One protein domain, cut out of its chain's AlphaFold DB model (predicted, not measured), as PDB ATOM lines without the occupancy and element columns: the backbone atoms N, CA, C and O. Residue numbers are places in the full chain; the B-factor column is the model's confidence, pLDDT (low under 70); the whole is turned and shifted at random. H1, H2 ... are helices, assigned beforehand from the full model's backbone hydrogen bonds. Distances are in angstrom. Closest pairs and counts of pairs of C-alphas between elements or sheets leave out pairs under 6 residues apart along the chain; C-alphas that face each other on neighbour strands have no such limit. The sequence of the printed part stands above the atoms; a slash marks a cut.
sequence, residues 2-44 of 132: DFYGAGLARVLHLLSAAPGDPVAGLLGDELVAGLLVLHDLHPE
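Overview. This is residues 2 to 44 of the 132 residues of an uncharacterized protein of Actinobacteria bacterium OV320 (UniProt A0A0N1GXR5). One long helix, H1, makes one side of a small folded-back shape; after a turn through residues 17 to 21 the backbone comes back as the two short helices H2 and H3, which make the other side. H2 packs on the last part of H1, H3 stands across from the middle of H1 without clearly touching it, and residues 39 to 44 make a tail that turns back after H3. The printed part has 43 residues with three named helices, in the order H1, H2, H3, and no named strand; the class is all helix. It is compact, with a radius of gyration of the C-alphas of 9.9 A and spans of 28 by 20 by 14 A.

Arrangement. H1, residues 3 to 16, touches H2, residues 22 to 27, with residues 12 to 16 alone. Their closest C-alphas, those of Leu 15 and Pro 22, are 6.3 A apart, and the two run opposite ways at a steep tilt of 50 degrees. H3, residues 30 to 38, is close to H1 but not clearly touching: the closest C-alphas, of Leu 8 and Leu 36, are 7.7 A apart, at a steep tilt of 61 degrees, opposite ways. H2 and H3 only just touch, and only at the corner by their link, with 3 pairs of C-alphas within 8 A. Their closest C-alphas, of Leu 27 and Ala 33, are 5.2 A apart, and their lines are about perpendicular at 83 degrees. In H1, H2 and H3 every O i to N i+4 pair is within hydrogen-bond range.

Along the chain. H1 begins at C-alpha 3 (14.421, 24.052, 11.981) and is 20.1 A long. H2 begins at C-alpha 22 (35.873, 25.776, 4.133) and is 9.1 A long. H3 is 12.4 A long and ends at C-alpha 38 (16.421, 27.791, -0.859).

Size, cuts and confidence. The two C-alphas farthest apart, of Asp 2 and Gly 20, are 29.0 A apart. The printed part has no cut, and the links H1 to H2 and H2 to H3 are both tight. The mean pLDDT of the printed part is 88.3, and no printed residue is under 70.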
ATOM      1  N   ASP A   2      11.239  26.315  10.559       79.88
ATOM      2  CA  ASP A   2      12.545  26.806  10.082       79.88
ATOM      3  C   ASP A   2      13.711  26.022  10.684       79.88
ATOM      4  O   ASP A   2      14.856  26.452  10.635       79.88
ATOM      5  N   PHE A   3      13.430  24.857  11.274       87.62
ATOM      6  CA  PHE A   3      14.421  24.052  11.981       87.62
ATOM      7  C   PHE A   3      15.594  23.653  11.074       87.62
ATOM      8  O   PHE A   3      16.749  23.754  11.482       87.62
ATOM      9  N   TYR A   4      15.305  23.254   9.832       87.88
ATOM     10  CA  TYR A   4      16.328  22.855   8.866       87.88
ATOM     11  C   TYR A   4      17.178  24.045   8.402       87.88
ATOM     12  O   TYR A   4      18.403  23.960   8.450       87.88
ATOM     13  N   GLY A   5      16.547  25.175   8.064       89.44
ATOM     14  CA  GLY A   5      17.257  26.406   7.703       89.44
ATOM     15  C   GLY A   5      18.109  26.940   8.857       89.44
ATOM     16  O   GLY A   5      19.289  27.222   8.682       89.44
ATOM     17  N   ALA A   6      17.571  26.976  10.078       91.06
ATOM     18  CA  ALA A   6      18.314  27.393  11.267       91.06
ATOM     19  C   ALA A   6      19.513  26.475  11.566       91.06
ATOM     20  O   ALA A   6      20.583  26.951  11.951       91.06
ATOM     21  N   GLY A   7      19.358  25.163  11.360       93.12
ATOM     22  CA  GLY A   7      20.458  24.204  11.453       93.12
ATOM     23  C   GLY A   7      21.553  24.486  10.424       93.12
ATOM     24  O   GLY A   7      22.728  24.552  10.783       93.12
ATOM     25  N   LEU A   8      21.172  24.725   9.168       92.06
ATOM     26  CA  LEU A   8      22.090  25.042   8.073       92.06
ATOM     27  C   LEU A   8      22.847  26.356   8.327       92.06
ATOM     28  O   LEU A   8      24.073  26.402   8.215       92.06
ATOM     29  N   ALA A   9      22.140  27.391   8.788       91.06
ATOM     30  CA  ALA A   9      22.724  28.671   9.184       91.06
ATOM     31  C   ALA A   9      23.750  28.494  10.310       91.06
ATOM     32  O   ALA A   9      24.827  29.094  10.299       91.06
ATOM     33  N   ARG A  10      23.440  27.627  11.285       93.31
ATOM     34  CA  ARG A  10      24.361  27.320  12.379       93.31
ATOM     35  C   ARG A  10      25.612  26.592  11.888       93.31
ATOM     36  O   ARG A  10      26.694  26.904  12.378       93.31
ATOM     37  N   VAL A  11      25.480  25.660  10.943       91.81
ATOM     38  CA  VAL A  11      26.623  24.965  10.325       91.81
ATOM     39  C   VAL A  11      27.526  25.960   9.600       91.81
ATOM     40  O   VAL A  11      28.722  25.983   9.882       91.81
ATOM     41  N   LEU A  12      26.963  26.827   8.749       91.31
ATOM     42  CA  LEU A  12      27.729  27.869   8.058       91.31
ATOM     43  C   LEU A  12      28.484  28.760   9.042       91.31
ATOM     44  O   LEU A  12      29.689  28.938   8.904       91.31
ATOM     45  N   HIS A  13      27.809  29.245  10.084       90.56
ATOM     46  CA  HIS A  13      28.434  30.091  11.097       90.56
ATOM     47  C   HIS A  13      29.632  29.416  11.791       90.56
ATOM     48  O   HIS A  13      30.641  30.066  12.056       90.56
ATOM     49  N   LEU A  14      29.535  28.117  12.094       91.19
ATOM     50  CA  LEU A  14      30.641  27.363  12.694       91.19
ATOM     51  C   LEU A  14      31.813  27.182  11.717       91.19
ATOM     52  O   LEU A  14      32.967  27.231  12.141       91.19
ATOM     53  N   LEU A  15      31.529  26.998  10.426       90.75
ATOM     54  CA  LEU A  15      32.541  26.835   9.380       90.75
ATOM     55  C   LEU A  15      33.240  28.147   9.020       90.75
ATOM     56  O   LEU A  15      34.448  28.138   8.811       90.75
ATOM     57  N   SER A  16      32.533  29.278   9.025       86.38
ATOM     58  CA  SER A  16      33.132  30.601   8.800       86.38
ATOM     59  C   SER A  16      34.177  30.972   9.857       86.38
ATOM     60  O   SER A  16      35.059  31.784   9.595       86.38
ATOM     61  N   ALA A  17      34.092  30.392  11.058       86.44
ATOM     62  CA  ALA A  17      35.074  30.587  12.123       86.44
ATOM     63  C   ALA A  17      36.286  29.639  12.021       86.44
ATOM     64  O   ALA A  17      37.259  29.808  12.758       86.44
ATOM     65  N   ALA A  18      36.232  28.627  11.150       87.12
ATOM     66  CA  ALA A  18      37.309  27.666  10.978       87.12
ATOM     67  C   ALA A  18      38.400  28.209  10.031       87.12
ATOM     68  O   ALA A  18      38.102  28.912   9.063       87.12
ATOM     69  N   PRO A  19      39.681  27.885  10.274       87.19
ATOM     70  CA  PRO A  19      40.767  28.278   9.382       87.19
ATOM     71  C   PRO A  19      40.656  27.587   8.012       87.19
ATOM     72  O   PRO A  19      40.290  26.415   7.936       87.19
ATOM     73  N   GLY A  20      41.048  28.290   6.944       83.12
ATOM     74  CA  GLY A  20      41.182  27.718   5.595       83.12
ATOM     75  C   GLY A  20      39.979  27.882   4.660       83.12
ATOM     76  O   GLY A  20      39.924  27.173   3.664       83.12
ATOM     77  N   ASP A  21      39.048  28.788   4.974       83.94
ATOM     78  CA  ASP A  21      37.847  29.092   4.174       83.94
ATOM     79  C   ASP A  21      37.107  27.843   3.640       83.94
ATOM     80  O   ASP A  21      36.952  27.646   2.432       83.94
ATOM     81  N   PRO A  22      36.633  26.959   4.538       85.19
ATOM     82  CA  PRO A  22      35.873  25.776   4.133       85.19
ATOM     83  C   PRO A  22      34.540  26.133   3.458       85.19
ATOM     84  O   PRO A  22      33.943  25.281   2.799       85.19
ATOM     85  N   VAL A  23      34.069  27.378   3.610       87.44
ATOM     86  CA  VAL A  23      32.843  27.870   2.980       87.44
ATOM     87  C   VAL A  23      33.010  27.908   1.464       87.44
ATOM     88  O   VAL A  23      32.124  27.421   0.771       87.44
ATOM     89  N   ALA A  24      34.153  28.359   0.942       85.44
ATOM     90  CA  ALA A  24      34.404  28.379  -0.501       85.44
ATOM     91  C   ALA A  24      34.215  27.002  -1.171       85.44
ATOM     92  O   ALA A  24      33.647  26.912  -2.259       85.44
ATOM     93  N   GLY A  25      34.628  25.919  -0.501       86.06
ATOM     94  CA  GLY A  25      34.415  24.552  -0.988       86.06
ATOM     95  C   GLY A  25      32.937  24.158  -1.049       86.06
ATOM     96  O   GLY A  25      32.515  23.532  -2.016       86.06
ATOM     97  N   LEU A  26      32.140  24.578  -0.060       87.25
ATOM     98  CA  LEU A  26      30.691  24.352  -0.046       87.25
ATOM     99  C   LEU A  26      29.974  25.127  -1.147       87.25
ATOM    100  O   LEU A  26      29.065  24.594  -1.769       87.25
ATOM    101  N   LEU A  27      30.398  26.365  -1.412       86.19
ATOM    102  CA  LEU A  27      29.836  27.162  -2.503       86.19
ATOM    103  C   LEU A  27      30.183  26.572  -3.875       86.19
ATOM    104  O   LEU A  27      29.539  26.911  -4.861       86.19
ATOM    105  N   GLY A  28      31.229  25.748  -3.977       84.25
ATOM    106  CA  GLY A  28      31.594  24.997  -5.183       84.25
ATOM    107  C   GLY A  28      30.723  23.778  -5.466       84.25
ATOM    108  O   GLY A  28      30.709  23.319  -6.602       84.25
ATOM    109  N   ASP A  29      30.013  23.266  -4.463       89.69
ATOM    110  CA  ASP A  29      29.135  22.112  -4.615       89.69
ATOM    111  C   ASP A  29      27.725  22.565  -5.008       89.69
ATOM    112  O   ASP A  29      27.083  23.338  -4.299       89.69
ATOM    113  N   GLU A  30      27.247  22.074  -6.146       85.38
ATOM    114  CA  GLU A  30      25.973  22.467  -6.752       85.38
ATOM    115  C   GLU A  30      24.768  22.209  -5.835       85.38
ATOM    116  O   GLU A  30      23.888  23.057  -5.693       85.38
ATOM    117  N   LEU A  31      24.734  21.051  -5.166       87.50
ATOM    118  CA  LEU A  31      23.616  20.686  -4.298       87.50
ATOM    119  C   LEU A  31      23.610  21.528  -3.025       87.50
ATOM    120  O   LEU A  31      22.547  21.955  -2.567       87.50
ATOM    121  N   VAL A  32      24.788  21.765  -2.445       89.88
ATOM    122  CA  VAL A  32      24.908  22.602  -1.251       89.88
ATOM    123  C   VAL A  32      24.572  24.052  -1.581       89.88
ATOM    124  O   VAL A  32      23.778  24.653  -0.856       89.88
ATOM    125  N   ALA A  33      25.107  24.602  -2.673       87.88
ATOM    126  CA  ALA A  33      24.813  25.963  -3.112       87.88
ATOM    127  C   ALA A  33      23.301  26.172  -3.309       87.88
ATOM    128  O   ALA A  33      22.731  27.084  -2.706       87.88
ATOM    129  N   GLY A  34      22.624  25.278  -4.038       86.94
ATOM    130  CA  GLY A  34      21.171  25.340  -4.222       86.94
ATOM    131  C   GLY A  34      20.378  25.249  -2.910       86.94
ATOM    132  O   GLY A  34      19.404  25.981  -2.717       86.94
ATOM    133  N   LEU A  35      20.815  24.413  -1.958       89.38
ATOM    134  CA  LEU A  35      20.181  24.307  -0.638       89.38
ATOM    135  C   LEU A  35      20.335  25.594   0.187       89.38
ATOM    136  O   LEU A  35      19.402  25.989   0.887       89.38
ATOM    137  N   LEU A  36      21.496  26.253   0.110       90.31
ATOM    138  CA  LEU A  36      21.718  27.539   0.773       90.31
ATOM    139  C   LEU A  36      20.803  28.623   0.198       90.31
ATOM    140  O   LEU A  36      20.258  29.413   0.967       90.31
ATOM    141  N   VAL A  37      20.609  28.648  -1.124       89.75
ATOM    142  CA  VAL A  37      19.701  29.601  -1.781       89.75
ATOM    143  C   VAL A  37      18.255  29.381  -1.344       89.75
ATOM    144  O   VAL A  37      17.595  30.340  -0.962       89.75
ATOM    145  N   LEU A  38      17.784  28.128  -1.301       88.25
ATOM    146  CA  LEU A  38      16.421  27.791  -0.859       88.25
ATOM    147  C   LEU A  38      16.097  28.293   0.559       88.25
ATOM    148  O   LEU A  38      14.932  28.488   0.903       88.25
ATOM    149  N   HIS A  39      17.122  28.453   1.394       89.75
ATOM    150  CA  HIS A  39      16.990  28.917   2.768       89.75
ATOM    151  C   HIS A  39      17.404  30.383   2.976       89.75
ATOM    152  O   HIS A  39      17.470  30.803   4.129       89.75
ATOM    153  N   ASP A  40      17.691  31.143   1.913       87.81
ATOM    154  CA  ASP A  40      18.189  32.527   1.980       87.81
ATOM    155  C   ASP A  40      19.503  32.667   2.782       87.81
ATOM    156  O   ASP A  40      19.765  33.668   3.449       87.81
ATOM    157  N   LEU A  41      20.347  31.631   2.740       91.25
ATOM    158  CA  LEU A  41      21.612  31.539   3.483       91.25
ATOM    159  C   LEU A  41      22.851  31.635   2.595       91.25
ATOM    160  O   LEU A  41      23.974  31.550   3.097       91.25
ATOM    161  N   HIS A  42      22.668  31.767   1.284       89.12
ATOM    162  CA  HIS A  42      23.791  31.868   0.369       89.12
ATOM    163  C   HIS A  42      24.538  33.201   0.588       89.12
ATOM    164  O   HIS A  42      23.900  34.253   0.575       89.12
ATOM    165  N   PRO A  43      25.869  33.189   0.794       87.19
ATOM    166  CA  PRO A  43      26.633  34.400   1.103       87.19
ATOM    167  C   PRO A  43      26.811  35.331  -0.103       87.19
ATOM    168  O   PRO A  43      26.925  36.541   0.072       87.19
ATOM    169  N   GLU A  44      26.854  34.778  -1.317       89.44
ATOM    170  CA  GLU A  44      26.851  35.556  -2.564       89.44
ATOM    171  C   GLU A  44      25.429  36.020  -2.889       89.44
ATOM    172  O   GLU A  44      24.487  35.231  -2.753       89.44
TER     173      GLU A  44